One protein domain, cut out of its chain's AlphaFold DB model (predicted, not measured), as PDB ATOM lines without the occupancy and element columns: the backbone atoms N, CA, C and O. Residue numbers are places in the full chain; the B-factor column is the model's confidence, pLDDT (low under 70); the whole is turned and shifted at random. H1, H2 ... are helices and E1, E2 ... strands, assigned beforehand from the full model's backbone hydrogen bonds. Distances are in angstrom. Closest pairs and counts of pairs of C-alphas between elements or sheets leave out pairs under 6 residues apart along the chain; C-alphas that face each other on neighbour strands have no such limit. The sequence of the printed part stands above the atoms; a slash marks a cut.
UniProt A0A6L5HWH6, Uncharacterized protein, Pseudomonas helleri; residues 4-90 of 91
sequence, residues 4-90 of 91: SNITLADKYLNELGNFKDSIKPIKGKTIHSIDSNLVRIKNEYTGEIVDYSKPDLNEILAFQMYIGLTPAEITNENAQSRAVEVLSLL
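AT A GLANCE: This is residues 4 to 90 of the 91 residues of an uncharacterized protein of Pseudomonas helleri (UniProt A0A6L5HWH6). A small sheet of three strands, E1, E2 and E3, makes one end of the domain, and two helices, H1 and H2, reach away from it toward the other end, crossing at a steep angle. The third helix, H3, packs by E1, and the unnamed stretch 67 to 78 leads back to it from H2. The printed part has 87 residues, in the order H1, E1, E2, E3, H2, H3; the sheet runs E1, E2, E3, antiparallel, and the class is mixed, helices and strands. The whole is compact, with a radius of gyration of the C-alphas of 12.0 A and spans of 37 by 26 by 19 A.

HOW THE PARTS SIT: E1, residues 29 to 34, E2, residues 38 to 43, and E3, residues 49 to 53, form a meander, each strand the antiparallel neighbour of the one before. In the hairpin of E1 and E2, N 32 and O 40 are 2.8 A apart, within hydrogen-bond range; in that of E2 and E3, N 41 and O 50 are 2.9 A apart. H1, residues 4 to 18, H2, residues 54 to 66, and H3, residues 79 to 89, are on one face of this sheet, which gives two layers, one of helices and one of strands. H1 lies over E1 at a height of 10.2 A. H1 and H2 touch, closest at the C-alphas of Asn 5 and Ala 62, 4.8 A, at a steep tilt of 62 degrees, opposite ways. H1 only just touches H3, with residue 16 alone and 3 pairs of C-alphas within 8 A; the closest C-alphas are those of Leu 16 and Ala 79, 6.5 A. In H1, H2 and H3 every O i to N i+4 pair is within hydrogen-bond range.

IN THESE COORDINATES: H1 is 21.4 A long, from C-alpha 4 at (52.701, -59.586, -25.780). E1 measures 14.2 A, E2 16.0 A, E3 13.5 A and H2 17.8 A. H3, 15.6 A, ends with C-alpha 89 at (41.699, -42.304, -27.521).

THE WHOLE: The C-alphas farthest apart, of Ser 4 and Thr 46, are 38.1 A apart. The printed part has no cut, the link from H2 to H3 is long, and no printed residue is under 70 in pLDDT.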
ATOM      1  N   SER A   4      52.775 -59.527 -24.316       85.50
ATOM      2  CA  SER A   4      52.701 -59.586 -25.780       85.50
ATOM      3  C   SER A   4      51.869 -58.453 -26.388       85.50
ATOM      4  O   SER A   4      52.269 -57.892 -27.401       85.50
ATOM      5  N   ASN A   5      50.751 -58.067 -25.767       89.19
ATOM      6  CA  ASN A   5      49.873 -57.027 -26.315       89.19
ATOM      7  C   ASN A   5      50.425 -55.620 -26.090       89.19
ATOM      8  O   ASN A   5      50.210 -54.754 -26.926       89.19
ATOM      9  N   ILE A   6      51.167 -55.408 -25.000       90.62
ATOM     10  CA  ILE A   6      51.888 -54.151 -24.754       90.62
ATOM     11  C   ILE A   6      52.976 -53.950 -25.814       90.62
ATOM     12  O   ILE A   6      53.104 -52.865 -26.375       90.62
ATOM     13  N   THR A   7      53.726 -55.007 -26.143       91.81
ATOM     14  CA  THR A   7      54.719 -54.958 -27.225       91.81
ATOM     15  C   THR A   7      54.065 -54.724 -28.589       91.81
ATOM     16  O   THR A   7      54.589 -53.963 -29.399       91.81
ATOM     17  N   LEU A   8      52.917 -55.358 -28.857       92.44
ATOM     18  CA  LEU A   8      52.177 -55.161 -30.107       92.44
ATOM     19  C   LEU A   8      51.631 -53.737 -30.240       92.44
ATOM     20  O   LEU A   8      51.734 -53.156 -31.315       92.44
ATOM     21  N   ALA A   9      51.091 -53.165 -29.168       93.62
ATOM     22  CA  ALA A   9      50.575 -51.805 -29.186       93.62
ATOM     23  C   ALA A   9      51.698 -50.755 -29.326       93.62
ATOM     24  O   ALA A   9      51.519 -49.775 -30.052       93.62
ATOM     25  N   ASP A  10      52.890 -50.996 -28.761       94.06
ATOM     26  CA  ASP A  10      54.043 -50.113 -28.982       94.06
ATOM     27  C   ASP A  10      54.488 -50.168 -30.446       94.06
ATOM     28  O   ASP A  10      54.661 -49.130 -31.091       94.06
ATOM     29  N   LYS A  11      54.595 -51.385 -30.996       93.25
ATOM     30  CA  LYS A  11      54.891 -51.601 -32.414       93.25
ATOM     31  C   LYS A  11      53.871 -50.884 -33.302       93.25
ATOM     32  O   LYS A  11      54.274 -50.170 -34.213       93.25
ATOM     33  N   TYR A  12      52.585 -51.023 -33.003       94.38
ATOM     34  CA  TYR A  12      51.500 -50.368 -33.727       94.38
ATOM     35  C   TYR A  12      51.644 -48.840 -33.720       94.38
ATOM     36  O   TYR A  12      51.579 -48.214 -34.773       94.38
ATOM     37  N   LEU A  13      51.901 -48.220 -32.562       94.50
ATOM     38  CA  LEU A  13      52.100 -46.769 -32.488       94.50
ATOM     39  C   LEU A  13      53.328 -46.321 -33.295       94.50
ATOM     40  O   LEU A  13      53.264 -45.316 -33.999       94.50
ATOM     41  N   ASN A  14      54.426 -47.075 -33.240       94.00
ATOM     42  CA  ASN A  14      55.625 -46.771 -34.024       94.00
ATOM     43  C   ASN A  14      55.367 -46.891 -35.534       94.00
ATOM     44  O   ASN A  14      55.758 -46.011 -36.298       94.00
ATOM     45  N   GLU A  15      54.674 -47.948 -35.967       93.38
ATOM     46  CA  GLU A  15      54.285 -48.128 -37.367       93.38
ATOM     47  C   GLU A  15      53.373 -46.998 -37.842       93.38
ATOM     48  O   GLU A  15      53.592 -46.455 -38.921       93.38
ATOM     49  N   LEU A  16      52.417 -46.564 -37.016       94.25
ATOM     50  CA  LEU A  16      51.538 -45.443 -37.346       94.25
ATOM     51  C   LEU A  16      52.338 -44.157 -37.583       94.25
ATOM     52  O   LEU A  16      52.041 -43.400 -38.508       94.25
ATOM     53  N   GLY A  17      53.381 -43.938 -36.779       93.38
ATOM     54  CA  GLY A  17      54.304 -42.814 -36.923       93.38
ATOM     55  C   GLY A  17      55.042 -42.805 -38.264       93.38
ATOM     56  O   GLY A  17      55.298 -41.726 -38.800       93.38
ATOM     57  N   ASN A  18      55.311 -43.975 -38.851       93.75
ATOM     58  CA  ASN A  18      55.938 -44.087 -40.172       93.75
ATOM     59  C   ASN A  18      54.997 -43.661 -41.310       93.75
ATOM     60  O   ASN A  18      55.466 -43.246 -42.367       93.75
ATOM     61  N   PHE A  19      53.679 -43.722 -41.098       92.94
ATOM     62  CA  PHE A  19      52.669 -43.328 -42.085       92.94
ATOM     63  C   PHE A  19      52.149 -41.900 -41.901       92.94
ATOM     64  O   PHE A  19      51.237 -41.489 -42.621       92.94
ATOM     65  N   LYS A  20      52.710 -41.122 -40.968       91.19
ATOM     66  CA  LYS A  20      52.216 -39.781 -40.615       91.19
ATOM     67  C   LYS A  20      52.022 -38.849 -41.817       91.19
ATOM     68  O   LYS A  20      51.013 -38.159 -41.885       91.19
ATOM     69  N   ASP A  21      52.927 -38.896 -42.797       92.06
ATOM     70  CA  ASP A  21      52.887 -38.026 -43.980       92.06
ATOM     71  C   ASP A  21      51.846 -38.490 -45.018       92.06
ATOM     72  O   ASP A  21      51.449 -37.732 -45.900       92.06
ATOM     73  N   SER A  22      51.380 -39.739 -44.912       90.75
ATOM     74  CA  SER A  22      50.308 -40.307 -45.744       90.75
ATOM     75  C   SER A  22      48.916 -40.121 -45.131       90.75
ATOM     76  O   SER A  22      47.907 -40.323 -45.810       90.75
ATOM     77  N   ILE A  23      48.841 -39.723 -43.859       93.44
ATOM     78  CA  ILE A  23      47.589 -39.504 -43.137       93.44
ATOM     79  C   ILE A  23      47.120 -38.067 -43.367       93.44
ATOM     80  O   ILE A  23      47.778 -37.098 -42.995       93.44
ATOM     81  N   LYS A  24      45.926 -37.915 -43.941       93.75
ATOM     82  CA  LYS A  24      45.276 -36.608 -44.064       93.75
ATOM     83  C   LYS A  24      44.769 -36.133 -42.698       93.75
ATOM     84  O   LYS A  24      44.360 -36.971 -41.887       93.75
ATOM     85  N   PRO A  25      44.706 -34.808 -42.459       94.25
ATOM     86  CA  PRO A  25      44.174 -34.254 -41.217       94.25
ATOM     87  C   PRO A  25      42.766 -34.763 -40.882       94.25
ATOM     88  O   PRO A  25      41.872 -34.764 -41.729       94.25
ATOM     89  N   ILE A  26      42.550 -35.138 -39.620       93.81
ATOM     90  CA  ILE A  26      41.274 -35.634 -39.090       93.81
ATOM     91  C   ILE A  26      40.730 -34.586 -38.126       93.81
ATOM     92  O   ILE A  26      41.309 -34.348 -37.069       93.81
ATOM     93  N   LYS A  27      39.619 -33.931 -38.487       90.62
ATOM     94  CA  LYS A  27      39.043 -32.808 -37.713       90.62
ATOM     95  C   LYS A  27      40.091 -31.730 -37.366       90.62
ATOM     96  O   LYS A  27      40.099 -31.198 -36.260       90.62
ATOM     97  N   GLY A  28      41.006 -31.458 -38.302       92.19
ATOM     98  CA  GLY A  28      42.103 -30.503 -38.122       92.19
ATOM     99  C   GLY A  28      43.266 -30.983 -37.263       92.19
ATOM    100  O   GLY A  28      44.117 -30.171 -36.926       92.19
ATOM    101  N   LYS A  29      43.321 -32.264 -36.893       93.81
ATOM    102  CA  LYS A  29      44.428 -32.850 -36.133       93.81
ATOM    103  C   LYS A  29      45.221 -33.828 -36.995       93.81
ATOM    104  O   LYS A  29      44.633 -34.602 -37.752       93.81
ATOM    105  N   THR A  30      46.541 -33.819 -36.858       94.00
ATOM    106  CA  THR A  30      47.464 -34.771 -37.497       94.00
ATOM    107  C   THR A  30      48.420 -35.353 -36.468       94.00
ATOM    108  O   THR A  30      48.752 -34.717 -35.465       94.00
ATOM    109  N   ILE A  31      48.888 -36.576 -36.719       95.19
ATOM    110  CA  ILE A  31      50.002 -37.150 -35.965       95.19
ATOM    111  C   ILE A  31      51.273 -36.465 -36.468       95.19
ATOM    112  O   ILE A  31      51.671 -36.654 -37.612       95.19
ATOM    113  N   HIS A  32      51.900 -35.646 -35.629       95.19
ATOM    114  CA  HIS A  32      53.096 -34.891 -35.997       95.19
ATOM    115  C   HIS A  32      54.371 -35.729 -35.842       95.19
ATOM    116  O   HIS A  32      55.242 -35.762 -36.722       95.19
ATOM    117  N   SER A  33      54.488 -36.419 -34.709       95.06
ATOM    118  CA  SER A  33      55.574 -37.355 -34.428       95.06
ATOM    119  C   SER A  33      55.186 -38.335 -33.326       95.06
ATOM    120  O   SER A  33      54.326 -38.051 -32.494       95.06
ATOM    121  N   ILE A  34      55.836 -39.496 -33.333       94.94
ATOM    122  CA  ILE A  34      55.769 -40.500 -32.271       94.94
ATOM    123  C   ILE A  34      57.214 -40.850 -31.924       94.94
ATOM    124  O   ILE A  34      57.996 -41.148 -32.826       94.94
ATOM    125  N   ASP A  35      57.582 -40.757 -30.647       92.69
ATOM    126  CA  ASP A  35      58.907 -41.143 -30.152       92.69
ATOM    127  C   ASP A  35      58.816 -42.235 -29.073       92.69
ATOM    128  O   ASP A  35      57.837 -42.983 -29.011       92.69
ATOM    129  N   SER A  36      59.860 -42.416 -28.262       89.88
ATOM    130  CA  SER A  36      59.871 -43.447 -27.222       89.88
ATOM    131  C   SER A  36      58.821 -43.216 -26.133       89.88
ATOM    132  O   SER A  36      58.324 -44.191 -25.579       89.88
ATOM    133  N   ASN A  37      58.454 -41.963 -25.847       94.44
ATOM    134  CA  ASN A  37      57.620 -41.605 -24.700       94.44
ATOM    135  C   ASN A  37      56.373 -40.799 -25.070       94.44
ATOM    136  O   ASN A  37      55.435 -40.754 -24.275       94.44
ATOM    137  N   LEU A  38      56.345 -40.160 -26.240       96.38
ATOM    138  CA  LEU A  38      55.322 -39.183 -26.594       96.38
ATOM    139  C   LEU A  38      54.696 -39.455 -27.962       96.38
ATOM    140  O   LEU A  38      55.372 -39.815 -28.929       96.38
ATOM    141  N   VAL A  39      53.389 -39.209 -28.039       96.38
ATOM    142  CA  VAL A  39      52.633 -39.040 -29.284       96.38
ATOM    143  C   VAL A  39      52.281 -37.562 -29.396       96.38
ATOM    144  O   VAL A  39      51.534 -37.035 -28.574       96.38
ATOM    145  N   ARG A  40      52.828 -36.880 -30.403       96.75
ATOM    146  CA  ARG A  40      52.608 -35.447 -30.619       96.75
ATOM    147  C   ARG A  40      51.564 -35.229 -31.688       96.75
ATOM    148  O   ARG A  40      51.720 -35.702 -32.816       96.75
ATOM    149  N   ILE A  41      50.532 -34.471 -31.352       96.56
ATOM    150  CA  ILE A  41      49.455 -34.123 -32.273       96.56
ATOM    151  C   ILE A  41      49.547 -32.649 -32.611       96.56
ATOM    152  O   ILE A  41      49.575 -31.807 -31.716       96.56
ATOM    153  N   LYS A  42      49.548 -32.337 -33.906       96.31
ATOM    154  CA  LYS A  42      49.487 -30.962 -34.388       96.31
ATOM    155  C   LYS A  42      48.049 -30.595 -34.726       96.31
ATOM    156  O   LYS A  42      47.334 -31.355 -35.380       96.31
ATOM    157  N   ASN A  43      47.635 -29.413 -34.293       95.88
ATOM    158  CA  ASN A  43      46.441 -28.753 -34.786       95.88
ATOM    159  C   ASN A  43      46.800 -28.002 -36.073       95.88
ATOM    160  O   ASN A  43      47.586 -27.060 -36.061       95.88
ATOM    161  N   GLU A  44      46.235 -28.417 -37.198       94.12
ATOM    162  CA  GLU A  44      46.505 -27.824 -38.508       94.12
ATOM    163  C   GLU A  44      45.879 -26.435 -38.683       94.12
ATOM    164  O   GLU A  44      46.307 -25.685 -39.555       94.12
ATOM    165  N   TYR A  45      44.899 -26.063 -37.856       94.50
ATOM    166  CA  TYR A  45      44.300 -24.729 -37.891       94.50
ATOM    167  C   TYR A  45      45.129 -23.696 -37.122       94.50
ATOM    168  O   TYR A  45      45.202 -22.545 -37.544       94.50
ATOM    169  N   THR A  46      45.737 -24.088 -35.996       95.75
ATOM    170  CA  THR A  46      46.482 -23.166 -35.114       95.75
ATOM    171  C   THR A  46      47.998 -23.332 -35.191       95.75
ATOM    172  O   THR A  46      48.732 -22.445 -34.769       95.75
ATOM    173  N   GLY A  47      48.485 -24.460 -35.713       95.12
ATOM    174  CA  GLY A  47      49.897 -24.843 -35.689       95.12
ATOM    175  C   GLY A  47      50.387 -25.368 -34.334       95.12
ATOM    176  O   GLY A  47      51.539 -25.781 -34.237       95.12
ATOM    177  N   GLU A  48      49.533 -25.371 -33.308       96.94
ATOM    178  CA  GLU A  48      49.867 -25.826 -31.958       96.94
ATOM    179  C   GLU A  48      50.156 -27.332 -31.927       96.94
ATOM    180  O   GLU A  48      49.488 -28.113 -32.608       96.94
ATOM    181  N   ILE A  49      51.134 -27.734 -31.112       96.88
ATOM    182  CA  ILE A  49      51.494 -29.132 -30.882       96.88
ATOM    183  C   ILE A  49      51.179 -29.482 -29.431       96.88
ATOM    184  O   ILE A  49      51.612 -28.785 -28.515       96.88
ATOM    185  N   VAL A  50      50.441 -30.575 -29.244       96.19
ATOM    186  CA  VAL A  50      50.088 -31.125 -27.933       96.19
ATOM    187  C   VAL A  50      50.715 -32.505 -27.782       96.19
ATOM    188  O   VAL A  50      50.600 -33.350 -28.676       96.19
ATOM    189  N   ASP A  51      51.345 -32.727 -26.634       96.62
ATOM    190  CA  ASP A  51      52.032 -33.966 -26.292       96.62
ATOM    191  C   ASP A  51      51.119 -34.878 -25.461       96.62
ATOM    192  O   ASP A  51      50.528 -34.449 -24.470       96.62
ATOM    193  N   TYR A  52      51.033 -36.153 -25.846       96.00
ATOM    194  CA  TYR A  52      50.307 -37.192 -25.114       96.00
ATOM    195  C   TYR A  52      51.260 -38.310 -24.686       96.00
ATOM    196  O   TYR A  52      52.170 -38.677 -25.435       96.00
ATOM    197  N   SER A  53      51.027 -38.877 -23.497       95.62
ATOM    198  CA  SER A  53      51.793 -40.015 -22.973       95.62
ATOM    199  C   SER A  53      51.624 -41.229 -23.886       95.62
ATOM    200  O   SER A  53      50.528 -41.778 -24.030       95.62
ATOM    201  N   LYS A  54      52.723 -41.666 -24.509       95.19
ATOM    202  CA  LYS A  54      52.737 -42.899 -25.295       95.19
ATOM    203  C   LYS A  54      52.509 -44.134 -24.418       95.19
ATOM    204  O   LYS A  54      51.716 -44.965 -24.848       95.19
ATOM    205  N   PRO A  55      53.118 -44.279 -23.221       94.56
ATOM    206  CA  PRO A  55      52.810 -45.393 -22.323       94.56
ATOM    207  C   PRO A  55      51.315 -45.533 -22.012       94.56
ATOM    208  O   PRO A  55      50.776 -46.628 -22.138       94.56
ATOM    209  N   ASP A  56      50.624 -44.430 -21.713       93.75
ATOM    210  CA  ASP A  56      49.193 -44.461 -21.374       93.75
ATOM    211  C   ASP A  56      48.354 -44.917 -22.579       93.75
ATOM    212  O   ASP A  56      47.472 -45.770 -22.465       93.75
ATOM    213  N   LEU A  57      48.664 -44.392 -23.770       94.31
ATOM    214  CA  LEU A  57      48.026 -44.828 -25.016       94.31
ATOM    215  C   LEU A  57      48.310 -46.293 -25.325       94.31
ATOM    216  O   LEU A  57      47.426 -47.009 -25.797       94.31
ATOM    217  N   ASN A  58      49.534 -46.733 -25.053       94.19
ATOM    218  CA  ASN A  58      49.965 -48.100 -25.265       94.19
ATOM    219  C   ASN A  58      49.167 -49.072 -24.386       94.19
ATOM    220  O   ASN A  58      48.725 -50.115 -24.863       94.19
ATOM    221  N   GLU A  59      48.895 -48.709 -23.129       94.00
ATOM    222  CA  GLU A  59      48.035 -49.503 -22.251       94.00
ATOM    223  C   GLU A  59      46.595 -49.599 -22.783       94.00
ATOM    224  O   GLU A  59      46.025 -50.692 -22.857       94.00
ATOM    225  N   ILE A  60      46.012 -48.484 -23.226       94.19
ATOM    226  CA  ILE A  60      44.651 -48.479 -23.787       94.19
ATOM    227  C   ILE A  60      44.583 -49.355 -25.049       94.19
ATOM    228  O   ILE A  60      43.690 -50.199 -25.177       94.19
ATOM    229  N   LEU A  61      45.542 -49.202 -25.965       93.88
ATOM    230  CA  LEU A  61      45.606 -49.971 -27.210       93.88
ATOM    231  C   LEU A  61      45.845 -51.457 -26.956       93.88
ATOM    232  O   LEU A  61      45.161 -52.295 -27.539       93.88
ATOM    233  N   ALA A  62      46.757 -51.809 -26.053       94.12
ATOM    234  CA  ALA A  62      47.020 -53.199 -25.701       94.12
ATOM    235  C   ALA A  62      45.782 -53.884 -25.105       94.12
ATOM    236  O   ALA A  62      45.580 -55.087 -25.307       94.12
ATOM    237  N   PHE A  63      44.929 -53.134 -24.401       92.75
ATOM    238  CA  PHE A  63      43.654 -53.648 -23.917       92.75
ATOM    239  C   PHE A  63      42.680 -53.865 -25.077       92.75
ATOM    240  O   PHE A  63      42.100 -54.941 -25.175       92.75
ATOM    241  N   GLN A  64      42.552 -52.907 -26.000       92.75
ATOM    242  CA  GLN A  64      41.707 -53.065 -27.190       92.75
ATOM    243  C   GLN A  64      42.145 -54.235 -28.084       92.75
ATOM    244  O   GLN A  64      41.300 -54.984 -28.571       92.75
ATOM    245  N   MET A  65      43.453 -54.436 -28.256       92.00
ATOM    246  CA  MET A  65      44.013 -55.586 -28.972       92.00
ATOM    247  C   MET A  65      43.703 -56.902 -28.257       92.00
ATOM    248  O   MET A  65      43.341 -57.881 -28.902       92.00
ATOM    249  N   TYR A  66      43.786 -56.926 -26.921       91.38
ATOM    250  CA  TYR A  66      43.437 -58.106 -26.125       91.38
ATOM    251  C   TYR A  66      41.988 -58.560 -26.346       91.38
ATOM    252  O   TYR A  66      41.733 -59.759 -26.429       91.38
ATOM    253  N   ILE A  67      41.055 -57.613 -26.466       91.69
ATOM    254  CA  ILE A  67      39.633 -57.899 -26.706       91.69
ATOM    255  C   ILE A  67      39.262 -57.971 -28.197       91.69
ATOM    256  O   ILE A  67      38.087 -58.116 -28.524       91.69
ATOM    257  N   GLY A  68      40.244 -57.878 -29.103       87.38
ATOM    258  CA  GLY A  68      40.050 -58.032 -30.548       87.38
ATOM    259  C   GLY A  68      39.419 -56.832 -31.264       87.38
ATOM    260  O   GLY A  68      38.921 -56.995 -32.375       87.38
ATOM    261  N   LEU A  69      39.423 -55.639 -30.659       86.31
ATOM    262  CA  LEU A  69      38.869 -54.421 -31.270       86.31
ATOM    263  C   LEU A  69      39.862 -53.690 -32.179       86.31
ATOM    264  O   LEU A  69      39.441 -53.033 -33.128       86.31
ATOM    265  N   THR A  70      41.163 -53.824 -31.910       85.62
ATOM    266  CA  THR A  70      42.220 -53.165 -32.687       85.62
ATOM    267  C   THR A  70      43.127 -54.226 -33.305       85.62
ATOM    268  O   THR A  70      43.730 -55.008 -32.567       85.62
ATOM    269  N   PRO A  71      43.236 -54.310 -34.640       80.69
ATOM    270  CA  PRO A  71      44.186 -55.197 -35.291       80.69
ATOM    271  C   PRO A  71      45.616 -54.688 -35.099       80.69
ATOM    272  O   PRO A  71      45.861 -53.490 -34.976       80.69
ATOM    273  N   ALA A  72      46.567 -55.618 -35.086       75.12
ATOM    274  CA  ALA A  72      47.951 -55.328 -34.723       75.12
ATOM    275  C   ALA A  72      48.795 -54.693 -35.843       75.12
ATOM    276  O   ALA A  72      49.887 -54.216 -35.557       75.12
ATOM    277  N   GLU A  73      48.326 -54.705 -37.094       86.25
ATOM    278  CA  GLU A  73      49.124 -54.320 -38.264       86.25
ATOM    279  C   GLU A  73      48.622 -53.033 -38.925       86.25
ATOM    280  O   GLU A  73      47.417 -52.853 -39.157       86.25
ATOM    281  N   ILE A  74      49.569 -52.162 -39.281       90.44
ATOM    282  CA  ILE A  74      49.301 -50.925 -40.013       90.44
ATOM    283  C   ILE A  74      49.890 -51.009 -41.419       90.44
ATOM    284  O   ILE A  74      51.074 -51.263 -41.614       90.44
ATOM    285  N   THR A  75      49.044 -50.742 -42.407       90.25
ATOM    286  CA  THR A  75      49.402 -50.677 -43.824       90.25
ATOM    287  C   THR A  75      49.069 -49.293 -44.372       90.25
ATOM    288  O   THR A  75      48.244 -48.575 -43.807       90.25
ATOM    289  N   ASN A  76      49.640 -48.929 -45.524       89.25
ATOM    290  CA  ASN A  76      49.271 -47.689 -46.226       89.25
ATOM    291  C   ASN A  76      47.752 -47.563 -46.454       89.25
ATOM    292  O   ASN A  76      47.196 -46.472 -46.372       89.25
ATOM    293  N   GLU A  77      47.076 -48.682 -46.723       90.44
ATOM    294  CA  GLU A  77      45.641 -48.724 -47.016       90.44
ATOM    295  C   GLU A  77      44.782 -48.447 -45.779       90.44
ATOM    296  O   GLU A  77      43.703 -47.864 -45.891       90.44
ATOM    297  N   ASN A  78      45.253 -48.847 -44.592       92.19
ATOM    298  CA  ASN A  78      44.486 -48.734 -43.355       92.19
ATOM    299  C   ASN A  78      44.967 -47.605 -42.424       92.19
ATOM    300  O   ASN A  78      44.221 -47.228 -41.517       92.19
ATOM    301  N   ALA A  79      46.142 -47.012 -42.670       93.12
ATOM    302  CA  ALA A  79      46.779 -46.013 -41.806       93.12
ATOM    303  C   ALA A  79      45.861 -44.831 -41.460       93.12
ATOM    304  O   ALA A  79      45.824 -44.391 -40.311       93.12
ATOM    305  N   GLN A  80      45.050 -44.357 -42.413       94.56
ATOM    306  CA  GLN A  80      44.079 -43.287 -42.166       94.56
ATOM    307  C   GLN A  80      43.040 -43.687 -41.107       94.56
ATOM    308  O   GLN A  80      42.735 -42.896 -40.216       94.56
ATOM    309  N   SER A  81      42.502 -44.906 -41.186       93.38
ATOM    310  CA  SER A  81      41.533 -45.425 -40.212       93.38
ATOM    311  C   SER A  81      42.181 -45.620 -38.841       93.38
ATOM    312  O   SER A  81      41.593 -45.263 -37.824       93.38
ATOM    313  N   ARG A  82      43.420 -46.125 -38.810       93.75
ATOM    314  CA  ARG A  82      44.202 -46.323 -37.578       93.75
ATOM    315  C   ARG A  82      44.535 -45.008 -36.882       93.75
ATOM    316  O   ARG A  82      44.436 -44.902 -35.663       93.75
ATOM    317  N   ALA A  83      44.817 -43.961 -37.651       93.94
ATOM    318  CA  ALA A  83      44.985 -42.622 -37.104       93.94
ATOM    319  C   ALA A  83      43.699 -42.086 -36.458       93.94
ATOM    320  O   ALA A  83      43.770 -41.473 -35.396       93.94
ATOM    321  N   VAL A  84      42.522 -42.336 -37.052       93.50
ATOM    322  CA  VAL A  84      41.232 -41.956 -36.440       93.50
ATOM    323  C   VAL A  84      41.043 -42.658 -35.099       93.50
ATOM    324  O   VAL A  84      40.654 -42.009 -34.129       93.50
ATOM    325  N   GLU A  85      41.343 -43.957 -35.038       92.88
ATOM    326  CA  GLU A  85      41.267 -44.744 -33.805       92.88
ATOM    327  C   GLU A  85      42.156 -44.136 -32.722       92.88
ATOM    328  O   GLU A  85      41.637 -43.746 -31.680       92.88
ATOM    329  N   VAL A  86      43.452 -43.948 -32.990       93.31
ATOM    330  CA  VAL A  86      44.386 -43.373 -32.008       93.31
ATOM    331  C   VAL A  86      43.946 -41.983 -31.562       93.31
ATOM    332  O   VAL A  86      43.884 -41.728 -30.364       93.31
ATOM    333  N   LEU A  87      43.561 -41.102 -32.492       93.19
ATOM    334  CA  LEU A  87      43.090 -39.757 -32.150       93.19
ATOM    335  C   LEU A  87      41.808 -39.763 -31.303       93.19
ATOM    336  O   LEU A  87      41.578 -38.810 -30.564       93.19
ATOM    337  N   SER A  88      40.976 -40.805 -31.396       91.62
ATOM    338  CA  SER A  88      39.769 -40.947 -30.571       91.62
ATOM    339  C   SER A  88      40.055 -41.368 -29.126       91.62
ATOM    340  O   SER A  88      39.205 -41.175 -28.257       91.62
ATOM    341  N   LEU A  89      41.245 -41.921 -28.863       91.62
ATOM    342  CA  LEU A  89      41.699 -42.304 -27.521       91.62
ATOM    343  C   LEU A  89      42.296 -41.125 -26.746       91.62
ATOM    344  O   LEU A  89      42.412 -41.191 -25.523       91.62
ATOM    345  N   LEU A  90      42.664 -40.054 -27.451       87.56
ATOM    346  CA  LEU A  90      43.213 -38.836 -26.872       87.56
ATOM    347  C   LEU A  90      42.081 -38.017 -26.248       87.56
ATOM    348  O   LEU A  90      41.181 -37.553 -26.952       87.56
TER     349      LEU A  90